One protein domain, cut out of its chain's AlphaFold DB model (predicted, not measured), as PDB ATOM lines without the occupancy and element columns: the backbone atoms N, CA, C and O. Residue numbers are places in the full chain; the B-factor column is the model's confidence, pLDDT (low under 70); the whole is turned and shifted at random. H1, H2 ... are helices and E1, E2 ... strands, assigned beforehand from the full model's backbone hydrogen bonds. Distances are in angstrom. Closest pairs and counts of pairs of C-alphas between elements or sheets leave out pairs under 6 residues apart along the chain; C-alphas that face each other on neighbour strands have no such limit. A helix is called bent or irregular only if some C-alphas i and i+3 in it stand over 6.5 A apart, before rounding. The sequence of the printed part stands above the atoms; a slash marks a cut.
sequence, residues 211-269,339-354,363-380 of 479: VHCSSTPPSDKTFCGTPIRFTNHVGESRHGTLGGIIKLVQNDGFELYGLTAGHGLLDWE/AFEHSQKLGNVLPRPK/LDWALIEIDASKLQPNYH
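This is residues 211 to 269, 339 to 354 and 363 to 380 of the 479 residues of an uncharacterized protein of Trichoderma harzianum CBS 226.95 (UniProt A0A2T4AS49). Six strands ring a small closed barrel, and one short irregular helix, H1, sits outside it. E3, the longest strand, bends and pairs with E2 over its first part and with E4 over its later part; the ends of E3 and E4 around residues 250 to 253 reach beyond the ring as a two-stranded arm. The printed part has 93 residues with one named helix and six named strands, which follow along the chain as E1 E2 E3 E4 H1 E5 E6; round the ring run E1 E2 E3 E4 E6 E5 and back to E1, each neighbour pair antiparallel. The class is mostly strand, and the whole is compact, with a radius of gyration of the C-alphas of 13.3 A and spans of 35 by 35 by 21 A.

E1, residues 211 to 214, and E2, residues 226 to 231, form an antiparallel hairpin, with N 212 and O 229 2.8 A apart. E3, residues 237 to 250, forms a hairpin with E2, with N 230 and O 238 at 2.8 A. E3 bends by 76 degrees at residue 240. E3 also forms a hairpin with E4, residues 253 to 261, with N 246 and O 257 at 2.7 A; E1 to E4 make a meander, each strand the antiparallel neighbour of the one before. H1, residues 263 to 269, is on the barrel, outside it, at a height over the sheet of 8.0 A and over none of the strands; the closest C-alphas of H1 and E3 are those of Gly 264 and Arg 238, 7.4 A apart. In H1, 0 of 3 O i to N i+4 pairs are within hydrogen-bond range, but 3 of 4 O i to N i+3 pairs are. E5, residues 343 to 349, is antiparallel to E1, with N 344 and O 213 at 2.8 A. E6, residues 365 to 370, is antiparallel to E4, with N 258 and O 368 at 2.7 A, and to E5, with N 369 and O 348 at 2.8 A. E3 and E5 are apart.

E1 begins at C-alpha 211 (4.011, -87.055, 24.357) and is 10.5 A long; E2 is 16.2 A. E3 is 33.6 A and ends at C-alpha 250 (22.696, -74.373, 33.798), and E4 is 26.7 A. H1 is 10.5 A long and irregular, with C-alphas 264 and 267 7.7 A apart. E5 is 16.5 A, and E6, 15.4 A, ends at C-alpha 370 (11.870, -82.419, 25.540).

The two C-alphas farthest apart are those of Asn 251 and Ala 339, at 39.7 A. Residues 270 to 338 are not printed, with 25.7 A between C-alphas 269 and 339, nor are residues 355 to 362, with 14.7 A between C-alphas 354 and 363. The link from E1 to E2 is long, with 11 residues. The mean pLDDT of the printed part is 82.2, and residues 216 to 222, 269, 354 and 375 to 380 are under 70.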
ATOM      1  N   VAL A 211       4.599 -88.183  25.085       93.31
ATOM      2  CA  VAL A 211       4.011 -87.055  24.357       93.31
ATOM      3  C   VAL A 211       4.465 -87.077  22.910       93.31
ATOM      4  O   VAL A 211       5.661 -87.134  22.619       93.31
ATOM      5  N   HIS A 212       3.502 -86.992  22.001       92.88
ATOM      6  CA  HIS A 212       3.696 -86.993  20.559       92.88
ATOM      7  C   HIS A 212       3.152 -85.700  19.948       92.88
ATOM      8  O   HIS A 212       2.103 -85.210  20.356       92.88
ATOM      9  N   CYS A 213       3.838 -85.159  18.949       89.69
ATOM     10  CA  CYS A 213       3.361 -84.046  18.124       89.69
ATOM     11  C   CYS A 213       3.204 -84.504  16.669       89.69
ATOM     12  O   CYS A 213       3.786 -85.514  16.267       89.69
ATOM     13  N   SER A 214       2.406 -83.795  15.866       84.81
ATOM     14  CA  SER A 214       2.351 -84.071  14.425       84.81
ATOM     15  C   SER A 214       3.716 -83.790  13.780       84.81
ATOM     16  O   SER A 214       4.331 -82.753  14.018       84.81
ATOM     17  N   SER A 215       4.204 -84.742  12.988       71.81
ATOM     18  CA  SER A 215       5.517 -84.740  12.325       71.81
ATOM     19  C   SER A 215       5.592 -83.818  11.114       71.81
ATOM     20  O   SER A 215       6.680 -83.595  10.589       71.81
ATOM     21  N   THR A 216       4.462 -83.267  10.673       65.69
ATOM     22  CA  THR A 216       4.455 -82.052   9.864       65.69
ATOM     23  C   THR A 216       4.495 -80.888  10.845       65.69
ATOM     24  O   THR A 216       3.422 -80.451  11.279       65.69
ATOM     25  N   PRO A 217       5.684 -80.390  11.250       54.94
ATOM     26  CA  PRO A 217       5.720 -79.143  11.984       54.94
ATOM     27  C   PRO A 217       4.981 -78.128  11.109       54.94
ATOM     28  O   PRO A 217       5.287 -78.042   9.913       54.94
ATOM     29  N   PRO A 218       3.977 -77.399  11.628       54.91
ATOM     30  CA  PRO A 218       3.478 -76.241  10.907       54.91
ATOM     31  C   PRO A 218       4.715 -75.393  10.630       54.91
ATOM     32  O   PRO A 218       5.365 -74.966  11.580       54.91
ATOM     33  N   SER A 219       5.093 -75.249   9.355       53.00
ATOM     34  CA  SER A 219       6.465 -74.952   8.890       53.00
ATOM     35  C   SER A 219       7.073 -73.641   9.412       53.00
ATOM     36  O   SER A 219       8.210 -73.297   9.096       53.00
ATOM     37  N   ASP A 220       6.300 -72.912  10.211       53.97
ATOM     38  CA  ASP A 220       6.345 -71.482  10.403       53.97
ATOM     39  C   ASP A 220       5.965 -71.056  11.844       53.97
ATOM     40  O   ASP A 220       5.868 -69.855  12.105       53.97
ATOM     41  N   LYS A 221       5.662 -71.988  12.768       57.25
ATOM     42  CA  LYS A 221       4.962 -71.658  14.028       57.25
ATOM     43  C   LYS A 221       5.718 -72.066  15.294       57.25
ATOM     44  O   LYS A 221       6.427 -73.063  15.343       57.25
ATOM     45  N   THR A 222       5.519 -71.250  16.327       68.69
ATOM     46  CA  THR A 222       5.872 -71.532  17.724       68.69
ATOM     47  C   THR A 222       5.283 -72.870  18.183       68.69
ATOM     48  O   THR A 222       4.199 -73.263  17.758       68.69
ATOM     49  N   PHE A 223       5.976 -73.542  19.102       76.06
ATOM     50  CA  PHE A 223       5.451 -74.717  19.798       76.06
ATOM     51  C   PHE A 223       4.250 -74.390  20.704       76.06
ATOM     52  O   PHE A 223       3.468 -75.279  21.026       76.06
ATOM     53  N   CYS A 224       4.064 -73.119  21.078       78.50
ATOM     54  CA  CYS A 224       2.898 -72.664  21.835       78.50
ATOM     55  C   CYS A 224       1.603 -72.871  21.024       78.50
ATOM     56  O   CYS A 224       1.493 -72.426  19.881       78.50
ATOM     57  N   GLY A 225       0.627 -73.555  21.615       78.81
ATOM     58  CA  GLY A 225      -0.622 -73.962  20.977       78.81
ATOM     59  C   GLY A 225      -0.497 -75.178  20.054       78.81
ATOM     60  O   GLY A 225      -1.492 -75.561  19.443       78.81
ATOM     61  N   THR A 226       0.684 -75.801  19.937       84.19
ATOM     62  CA  THR A 226       0.855 -76.984  19.077       84.19
ATOM     63  C   THR A 226       0.027 -78.149  19.625       84.19
ATOM     64  O   THR A 226       0.203 -78.499  20.795       84.19
ATOM     65  N   PRO A 227      -0.845 -78.774  18.810       88.94
ATOM     66  CA  PRO A 227      -1.554 -79.982  19.205       88.94
ATOM     67  C   PRO A 227      -0.580 -81.098  19.579       88.94
ATOM     68  O   PRO A 227       0.336 -81.432  18.822       88.94
ATOM     69  N   ILE A 228      -0.799 -81.688  20.746       92.56
ATOM     70  CA  ILE A 228      -0.037 -82.823  21.256       92.56
ATOM     71  C   ILE A 228      -0.978 -83.966  21.623       92.56
ATOM     72  O   ILE A 228      -2.127 -83.760  22.019       92.56
ATOM     73  N   ARG A 229      -0.469 -85.186  21.482       94.88
ATOM     74  CA  ARG A 229      -1.128 -86.420  21.893       94.88
ATOM     75  C   ARG A 229      -0.330 -87.052  23.020       94.88
ATOM     76  O   ARG A 229       0.848 -87.358  22.851       94.88
ATOM     77  N   PHE A 230      -0.985 -87.272  24.144       95.44
ATOM     78  CA  PHE A 230      -0.461 -88.057  25.246       95.44
ATOM     79  C   PHE A 230      -0.783 -89.526  25.014       95.44
ATOM     80  O   PHE A 230      -1.850 -89.844  24.484       95.44
ATOM     81  N   THR A 231       0.112 -90.429  25.395       95.00
ATOM     82  CA  THR A 231      -0.122 -91.875  25.334       95.00
ATOM     83  C   THR A 231       0.392 -92.521  26.612       95.00
ATOM     84  O   THR A 231       1.570 -92.387  26.943       95.00
ATOM     85  N   ASN A 232      -0.498 -93.177  27.358       93.62
ATOM     86  CA  ASN A 232      -0.117 -93.889  28.574       93.62
ATOM     87  C   ASN A 232       0.423 -95.297  28.256       93.62
ATOM     88  O   ASN A 232       0.412 -95.757  27.114       93.62
ATOM     89  N   HIS A 233       0.888 -96.004  29.284       90.62
ATOM     90  CA  HIS A 233       1.463 -97.348  29.161       90.62
ATOM     91  C   HIS A 233       0.467 -98.431  28.696       90.62
ATOM     92  O   HIS A 233       0.894 -99.485  28.232       90.62
ATOM     93  N   VAL A 234      -0.843 -98.181  28.810       90.81
ATOM     94  CA  VAL A 234      -1.917 -99.072  28.330       90.81
ATOM     95  C   VAL A 234      -2.265 -98.784  26.860       90.81
ATOM     96  O   VAL A 234      -3.007 -99.533  26.231       90.81
ATOM     97  N   GLY A 235      -1.692 -97.725  26.279       92.38
ATOM     98  CA  GLY A 235      -1.974 -97.285  24.916       92.38
ATOM     99  C   GLY A 235      -3.203 -96.383  24.800       92.38
ATOM    100  O   GLY A 235      -3.612 -96.070  23.683       92.38
ATOM    101  N   GLU A 236      -3.789 -95.937  25.915       93.75
ATOM    102  CA  GLU A 236      -4.829 -94.912  25.869       93.75
ATOM    103  C   GLU A 236      -4.218 -93.581  25.448       93.75
ATOM    104  O   GLU A 236      -3.106 -93.230  25.853       93.75
ATOM    105  N   SER A 237      -4.970 -92.822  24.653       94.00
ATOM    106  CA  SER A 237      -4.522 -91.535  24.143       94.00
ATOM    107  C   SER A 237      -5.426 -90.393  24.575       94.00
ATOM    108  O   SER A 237      -6.649 -90.510  24.507       94.00
ATOM    109  N   ARG A 238      -4.818 -89.264  24.926       93.62
ATOM    110  CA  ARG A 238      -5.498 -87.989  25.175       93.62
ATOM    111  C   ARG A 238      -4.867 -86.905  24.322       93.62
ATOM    112  O   ARG A 238      -3.739 -87.044  23.857       93.62
ATOM    113  N   HIS A 239      -5.600 -85.826  24.122       92.94
ATOM    114  CA  HIS A 239      -5.177 -84.709  23.298       92.94
ATOM    115  C   HIS A 239      -5.081 -83.452  24.152       92.94
ATOM    116  O   HIS A 239      -5.869 -83.257  25.074       92.94
ATOM    117  N   GLY A 240      -4.111 -82.604  23.846       91.62
ATOM    118  CA  GLY A 240      -3.952 -81.311  24.486       91.62
ATOM    119  C   GLY A 240      -3.134 -80.382  23.614       91.62
ATOM    120  O   GLY A 240      -2.856 -80.673  22.451       91.62
ATOM    121  N   THR A 241      -2.739 -79.252  24.180       90.94
ATOM    122  CA  THR A 241      -1.870 -78.303  23.491       90.94
ATOM    123  C   THR A 241      -0.625 -78.059  24.313       90.94
ATOM    124  O   THR A 241      -0.656 -78.010  25.541       90.94
ATOM    125  N   LEU A 242       0.491 -77.906  23.618       88.81
ATOM    126  CA  LEU A 242       1.732 -77.476  24.223       88.81
ATOM    127  C   LEU A 242       1.623 -75.971  24.503       88.81
ATOM    128  O   LEU A 242       1.607 -75.165  23.584       88.81
ATOM    129  N   GLY A 243       1.515 -75.575  25.766       84.19
ATOM    130  CA  GLY A 243       1.414 -74.179  26.198       84.19
ATOM    131  C   GLY A 243       2.700 -73.375  25.994       84.19
ATOM    132  O   GLY A 243       2.651 -72.158  25.830       84.19
ATOM    133  N   GLY A 244       3.860 -74.031  25.942       84.19
ATOM    134  CA  GLY A 244       5.133 -73.364  25.683       84.19
ATOM    135  C   GLY A 244       6.349 -74.250  25.927       84.19
ATOM    136  O   GLY A 244       6.219 -75.439  26.210       84.19
ATOM    137  N   ILE A 245       7.530 -73.642  25.810       84.56
ATOM    138  CA  ILE A 245       8.825 -74.266  26.094       84.56
ATOM    139  C   ILE A 245       9.514 -73.463  27.201       84.56
ATOM    140  O   ILE A 245       9.657 -72.246  27.098       84.56
ATOM    141  N   ILE A 246       9.969 -74.153  28.237       83.88
ATOM    142  CA  ILE A 246      10.806 -73.645  29.316       83.88
ATOM    143  C   ILE A 246      12.240 -74.074  29.015       83.88
ATOM    144  O   ILE A 246      12.515 -75.262  28.858       83.88
ATOM    145  N   LYS A 247      13.157 -73.109  28.947       85.56
ATOM    146  CA  LYS A 247      14.598 -73.361  28.842       85.56
ATOM    147  C   LYS A 247      15.228 -73.199  30.218       85.56
ATOM    148  O   LYS A 247      15.326 -72.079  30.716       85.56
ATOM    149  N   LEU A 248      15.662 -74.301  30.818       80.88
ATOM    150  CA  LEU A 248      16.425 -74.282  32.060       80.88
ATOM    151  C   LEU A 248      17.909 -74.152  31.715       80.88
ATOM    152  O   LEU A 248      18.501 -75.080  31.176       80.88
ATOM    153  N   VAL A 249      18.500 -72.989  31.989       78.75
ATOM    154  CA  VAL A 249      19.923 -72.733  31.729       78.75
ATOM    155  C   VAL A 249      20.739 -73.095  32.965       78.75
ATOM    156  O   VAL A 249      20.487 -72.573  34.050       78.75
ATOM    157  N   GLN A 250      21.721 -73.972  32.785       80.25
ATOM    158  CA  GLN A 250      22.696 -74.373  33.798       80.25
ATOM    159  C   GLN A 250      24.097 -73.906  33.359       80.25
ATOM    160  O   GLN A 250      24.264 -73.356  32.269       80.25
ATOM    161  N   ASN A 251      25.120 -74.078  34.199       82.88
ATOM    162  CA  ASN A 251      26.468 -73.560  33.905       82.88
ATOM    163  C   ASN A 251      27.092 -74.173  32.633       82.88
ATOM    164  O   ASN A 251      27.935 -73.555  31.987       82.88
ATOM    165  N   ASP A 252      26.672 -75.383  32.288       88.50
ATOM    166  CA  ASP A 252      27.279 -76.293  31.323       88.50
ATOM    167  C   ASP A 252      26.341 -76.636  30.151       88.50
ATOM    168  O   ASP A 252      26.706 -77.398  29.255       88.50
ATOM    169  N   GLY A 253      25.157 -76.020  30.095       83.88
ATOM    170  CA  GLY A 253      24.210 -76.236  29.010       83.88
ATOM    171  C   GLY A 253      22.805 -75.745  29.321       83.88
ATOM    172  O   GLY A 253      22.591 -74.866  30.158       83.88
ATOM    173  N   PHE A 254      21.832 -76.307  28.613       84.62
ATOM    174  CA  PHE A 254      20.427 -76.068  28.898       84.62
ATOM    175  C   PHE A 254      19.594 -77.326  28.672       84.62
ATOM    176  O   PHE A 254      19.906 -78.143  27.807       84.62
ATOM    177  N   GLU A 255      18.504 -77.423  29.419       89.00
ATOM    178  CA  GLU A 255      17.460 -78.432  29.256       89.00
ATOM    179  C   GLU A 255      16.178 -77.745  28.781       89.00
ATOM    180  O   GLU A 255      15.936 -76.571  29.088       89.00
ATOM    181  N   LEU A 256      15.370 -78.458  27.994       88.75
ATOM    182  CA  LEU A 256      14.099 -77.950  27.487       88.75
ATOM    183  C   LEU A 256      12.943 -78.758  28.059       88.75
ATOM    184  O   LEU A 256      12.914 -79.984  27.967       88.75
ATOM    185  N   TYR A 257      11.956 -78.041  28.584       91.81
ATOM    186  CA  TYR A 257      10.711 -78.622  29.055       91.81
ATOM    187  C   TYR A 257       9.537 -78.028  28.296       91.81
ATOM    188  O   TYR A 257       9.401 -76.816  28.182       91.81
ATOM    189  N   GLY A 258       8.669 -78.879  27.777       90.38
ATOM    190  CA  GLY A 258       7.349 -78.496  27.325       90.38
ATOM    191  C   GLY A 258       6.446 -78.223  28.511       90.38
ATOM    192  O   GLY A 258       6.571 -78.850  29.559       90.38
ATOM    193  N   LEU A 259       5.524 -77.298  28.330       92.75
ATOM    194  CA  LEU A 259       4.530 -76.946  29.326       92.75
ATOM    195  C   LEU A 259       3.147 -77.276  28.763       92.75
ATOM    196  O   LEU A 259       2.865 -76.912  27.629       92.75
ATOM    197  N   THR A 260       2.293 -77.962  29.515       93.00
ATOM    198  CA  THR A 260       0.906 -78.279  29.123       93.00
ATOM    199  C   THR A 260      -0.019 -78.190  30.333       93.00
ATOM    200  O   THR A 260       0.452 -78.231  31.470       93.00
ATOM    201  N   ALA A 261      -1.327 -78.093  30.098       89.50
ATOM    202  CA  ALA A 261      -2.324 -78.246  31.153       89.50
ATOM    203  C   ALA A 261      -2.271 -79.665  31.747       89.50
ATOM    204  O   ALA A 261      -2.138 -80.647  31.008       89.50
ATOM    205  N   GLY A 262      -2.342 -79.758  33.073       85.44
ATOM    206  CA  GLY A 262      -2.182 -80.990  33.836       85.44
ATOM    207  C   GLY A 262      -3.490 -81.740  34.107       85.44
ATOM    208  O   GLY A 262      -3.451 -82.956  34.271       85.44
ATOM    209  N   HIS A 263      -4.645 -81.067  34.092       82.94
ATOM    210  CA  HIS A 263      -5.947 -81.648  34.438       82.94
ATOM    211  C   HIS A 263      -6.323 -82.787  33.499       82.94
ATOM    212  O   HIS A 263      -6.876 -83.800  33.914       82.94
ATOM    213  N   GLY A 264      -5.923 -82.671  32.229       81.31
ATOM    214  CA  GLY A 264      -6.093 -83.726  31.237       81.31
ATOM    215  C   GLY A 264      -5.322 -85.012  31.555       81.31
ATOM    216  O   GLY A 264      -5.556 -86.018  30.891       81.31
ATOM    217  N   LEU A 265      -4.426 -85.012  32.547       86.31
ATOM    218  CA  LEU A 265      -3.577 -86.142  32.933       86.31
ATOM    219  C   LEU A 265      -3.876 -86.681  34.342       86.31
ATOM    220  O   LEU A 265      -3.266 -87.671  34.735       86.31
ATOM    221  N   LEU A 266      -4.785 -86.064  35.113       81.81
ATOM    222  CA  LEU A 266      -5.103 -86.453  36.501       81.81
ATOM    223  C   LEU A 266      -5.476 -87.939  36.616       81.81
ATOM    224  O   LEU A 266      -4.800 -88.674  37.330       81.81
ATOM    225  N   ASP A 267      -6.440 -88.406  35.824       77.75
ATOM    226  CA  ASP A 267      -6.943 -89.791  35.914       77.75
ATOM    227  C   ASP A 267      -5.933 -90.861  35.460       77.75
ATOM    228  O   ASP A 267      -6.176 -92.055  35.614       77.75
ATOM    229  N   TRP A 268      -4.818 -90.461  34.845       80.44
ATOM    230  CA  TRP A 268      -3.749 -91.379  34.444       80.44
ATOM    231  C   TRP A 268      -2.669 -91.550  35.512       80.44
ATOM    232  O   TRP A 268      -1.853 -92.470  35.414       80.44
ATOM    233  N   GLU A 269      -2.654 -90.669  36.510       68.31
ATOM    234  CA  GLU A 269      -1.672 -90.669  37.590       68.31
ATOM    235  C   GLU A 269      -2.213 -91.277  38.889       68.31
ATOM    236  O   GLU A 269      -1.409 -91.783  39.671       68.31
ATOM    237  N   ALA A 339      -4.977 -84.578  13.174       78.31
ATOM    238  CA  ALA A 339      -4.666 -85.834  12.501       78.31
ATOM    239  C   ALA A 339      -3.202 -86.250  12.775       78.31
ATOM    240  O   ALA A 339      -2.287 -85.949  12.014       78.31
ATOM    241  N   PHE A 340      -2.948 -86.947  13.889       85.12
ATOM    242  CA  PHE A 340      -1.621 -87.478  14.269       85.12
ATOM    243  C   PHE A 340      -1.206 -88.733  13.467       85.12
ATOM    244  O   PHE A 340      -0.613 -89.659  14.027       85.12
ATOM    245  N   GLU A 341      -1.534 -88.800  12.174       85.56
ATOM    246  CA  GLU A 341      -1.242 -89.957  11.305       85.56
ATOM    247  C   GLU A 341       0.264 -90.195  11.143       85.56
ATOM    248  O   GLU A 341       0.738 -91.330  11.085       85.56
ATOM    249  N   HIS A 342       1.034 -89.109  11.156       84.00
ATOM    250  CA  HIS A 342       2.484 -89.138  11.199       84.00
ATOM    251  C   HIS A 342       2.912 -88.349  12.426       84.00
ATOM    252  O   HIS A 342       3.063 -87.138  12.342       84.00
ATOM    253  N   SER A 343       3.049 -88.988  13.585       88.56
ATOM    254  CA  SER A 343       3.454 -88.301  14.815       88.56
ATOM    255  C   SER A 343       4.891 -88.621  15.200       88.56
ATOM    256  O   SER A 343       5.340 -89.753  15.042       88.56
ATOM    257  N   GLN A 344       5.591 -87.644  15.763       89.75
ATOM    258  CA  GLN A 344       6.918 -87.816  16.338       89.75
ATOM    259  C   GLN A 344       6.837 -87.713  17.861       89.75
ATOM    260  O   GLN A 344       6.167 -86.829  18.396       89.75
ATOM    261  N   LYS A 345       7.566 -88.587  18.566       92.38
ATOM    262  CA  LYS A 345       7.724 -88.478  20.018       92.38
ATOM    263  C   LYS A 345       8.488 -87.198  20.357       92.38
ATOM    264  O   LYS A 345       9.661 -87.059  20.000       92.38
ATOM    265  N   LEU A 346       7.810 -86.303  21.063       90.12
ATOM    266  CA  LEU A 346       8.352 -85.052  21.575       90.12
ATOM    267  C   LEU A 346       9.110 -85.281  22.887       90.12
ATOM    268  O   LEU A 346      10.191 -84.727  23.074       90.12
ATOM    269  N   GLY A 347       8.560 -86.113  23.776       92.75
ATOM    270  CA  GLY A 347       9.055 -86.227  25.143       92.75
ATOM    271  C   GLY A 347       8.277 -87.197  26.023       92.75
ATOM    272  O   GLY A 347       7.468 -87.986  25.526       92.75
ATOM    273  N   ASN A 348       8.513 -87.119  27.331       94.62
ATOM    274  CA  ASN A 348       7.697 -87.781  28.352       94.62
ATOM    275  C   ASN A 348       7.208 -86.746  29.369       94.62
ATOM    276  O   ASN A 348       7.929 -85.798  29.671       94.62
ATOM    277  N   VAL A 349       6.008 -86.933  29.912       92.88
ATOM    278  CA  VAL A 349       5.525 -86.119  31.033       92.88
ATOM    279  C   VAL A 349       6.371 -86.430  32.270       92.88
ATOM    280  O   VAL A 349       6.592 -87.599  32.597       92.88
ATOM    281  N   LEU A 350       6.859 -85.390  32.946       90.62
ATOM    282  CA  LEU A 350       7.555 -85.531  34.216       90.62
ATOM    283  C   LEU A 350       6.563 -85.954  35.306       90.62
ATOM    284  O   LEU A 350       5.468 -85.394  35.381       90.62
ATOM    285  N   PRO A 351       6.939 -86.902  36.181       86.38
ATOM    286  CA  PRO A 351       6.072 -87.322  37.271       86.38
ATOM    287  C   PRO A 351       5.785 -86.143  38.202       86.38
ATOM    288  O   PRO A 351       6.693 -85.376  38.542       86.38
ATOM    289  N   ARG A 352       4.535 -86.027  38.662       77.88
ATOM    290  CA  ARG A 352       4.195 -85.025  39.670       77.88
ATOM    291  C   ARG A 352       4.998 -85.264  40.951       77.88
ATOM    292  O   ARG A 352       5.143 -86.412  41.391       77.88
ATOM    293  N   PRO A 353       5.515 -84.200  41.587       70.81
ATOM    294  CA  PRO A 353       6.121 -84.324  42.899       70.81
ATOM    295  C   PRO A 353       5.091 -84.893  43.881       70.81
ATOM    296  O   PRO A 353       4.061 -84.278  44.131       70.81
ATOM    297  N   LYS A 354       5.384 -86.050  44.484       65.19
ATOM    298  CA  LYS A 354       4.517 -86.680  45.503       65.19
ATOM    299  C   LYS A 354       4.437 -85.890  46.814       65.19
ATOM    300  O   LYS A 354       3.698 -86.258  47.719       65.19
ATOM    301  N   LEU A 363      -0.793 -75.715  40.262       70.12
ATOM    302  CA  LEU A 363      -1.203 -74.706  39.283       70.12
ATOM    303  C   LEU A 363      -1.851 -75.308  38.023       70.12
ATOM    304  O   LEU A 363      -2.037 -74.589  37.049       70.12
ATOM    305  N   ASP A 364      -2.159 -76.606  38.024       78.88
ATOM    306  CA  ASP A 364      -2.707 -77.319  36.871       78.88
ATOM    307  C   ASP A 364      -1.774 -77.380  35.645       78.88
ATOM    308  O   ASP A 364      -2.196 -77.368  34.489       78.88
ATOM    309  N   TRP A 365      -0.464 -77.478  35.886       88.88
ATOM    310  CA  TRP A 365       0.529 -77.637  34.821       88.88
ATOM    311  C   TRP A 365       1.242 -78.976  34.932       88.88
ATOM    312  O   TRP A 365       1.636 -79.402  36.018       88.88
ATOM    313  N   ALA A 366       1.491 -79.587  33.778       90.38
ATOM    314  CA  ALA A 366       2.403 -80.705  33.633       90.38
ATOM    315  C   ALA A 366       3.594 -80.298  32.758       90.38
ATOM    316  O   ALA A 366       3.463 -79.551  31.781       90.38
ATOM    317  N   LEU A 367       4.770 -80.798  33.130       92.75
ATOM    318  CA  LEU A 367       6.003 -80.591  32.385       92.75
ATOM    319  C   LEU A 367       6.279 -81.794  31.497       92.75
ATOM    320  O   LEU A 367       6.055 -82.933  31.892       92.75
ATOM    321  N   ILE A 368       6.790 -81.534  30.304       93.56
ATOM    322  CA  ILE A 368       7.173 -82.542  29.322       93.56
ATOM    323  C   ILE A 368       8.677 -82.415  29.147       93.56
ATOM    324  O   ILE A 368       9.150 -81.364  28.747       93.56
ATOM    325  N   GLU A 369       9.453 -83.446  29.426       93.38
ATOM    326  CA  GLU A 369      10.880 -83.437  29.113       93.38
ATOM    327  C   GLU A 369      11.066 -83.505  27.594       93.38
ATOM    328  O   GLU A 369      10.632 -84.479  26.975       93.38
ATOM    329  N   ILE A 370      11.673 -82.479  26.989       89.50
ATOM    330  CA  ILE A 370      11.870 -82.419  25.540       89.50
ATOM    331  C   ILE A 370      13.341 -82.604  25.192       89.50
ATOM    332  O   ILE A 370      14.231 -81.918  25.691       89.50
ATOM    333  N   ASP A 371      13.580 -83.494  24.237       85.12
ATOM    334  CA  ASP A 371      14.885 -83.686  23.628       85.12
ATOM    335  C   ASP A 371      15.256 -82.474  22.759       85.12
ATOM    336  O   ASP A 371      14.773 -82.308  21.634       85.12
ATOM    337  N   ALA A 372      16.136 -81.622  23.288       79.38
ATOM    338  CA  ALA A 372      16.573 -80.397  22.629       79.38
ATOM    339  C   ALA A 372      17.211 -80.635  21.251       79.38
ATOM    340  O   ALA A 372      17.156 -79.749  20.403       79.38
ATOM    341  N   SER A 373      17.766 -81.825  20.991       77.06
ATOM    342  CA  SER A 373      18.364 -82.155  19.689       77.06
ATOM    343  C   SER A 373      17.330 -82.298  18.566       77.06
ATOM    344  O   SER A 373      17.671 -82.174  17.388       77.06
ATOM    345  N   LYS A 374      16.062 -82.537  18.921       71.12
ATOM    346  CA  LYS A 374      14.946 -82.696  17.976       71.12
ATOM    347  C   LYS A 374      14.210 -81.393  17.697       71.12
ATOM    348  O   LYS A 374      13.376 -81.355  16.794       71.12
ATOM    349  N   LEU A 375      14.496 -80.343  18.460       68.56
ATOM    350  CA  LEU A 375      13.857 -79.049  18.293       68.56
ATOM    351  C   LEU A 375      14.690 -78.170  17.368       68.56
ATOM    352  O   LEU A 375      15.872 -77.926  17.603       68.56
ATOM    353  N   GLN A 376      14.049 -77.655  16.322       59.72
ATOM    354  CA  GLN A 376      14.616 -76.543  15.574       59.72
ATOM    355  C   GLN A 376      14.321 -75.225  16.302       59.72
ATOM    356  O   GLN A 376      13.285 -75.110  16.965       59.72
ATOM    357  N   PRO A 377      15.210 -74.222  16.194       58.03
ATOM    358  CA  PRO A 377      14.936 -72.882  16.693       58.03
ATOM    359  C   PRO A 377      13.607 -72.363  16.137       58.03
ATOM    360  O   PRO A 377      13.264 -72.655  14.992       58.03
ATOM    361  N   ASN A 378      12.887 -71.555  16.922       53.41
ATOM    362  CA  ASN A 378      11.692 -70.862  16.442       53.41
ATOM    363  C   ASN A 378      12.053 -70.051  15.184       53.41
ATOM    364  O   ASN A 378      12.721 -69.022  15.268       53.41
ATOM    365  N   TYR A 379      11.625 -70.523  14.015       54.41
ATOM    366  CA  TYR A 379      11.845 -69.855  12.740       54.41
ATOM    367  C   TYR A 379      10.523 -69.244  12.289       54.41
ATOM    368  O   TYR A 379       9.582 -69.970  11.984       54.41
ATOM    369  N   HIS A 380      10.438 -67.910  12.265       54.97
ATOM    370  CA  HIS A 380       9.241 -67.226  11.780       54.97
ATOM    371  C   HIS A 380       9.454 -66.732  10.336       54.97
ATOM    372  O   HIS A 380      10.221 -65.794  10.103       54.97
TER     373      HIS A 380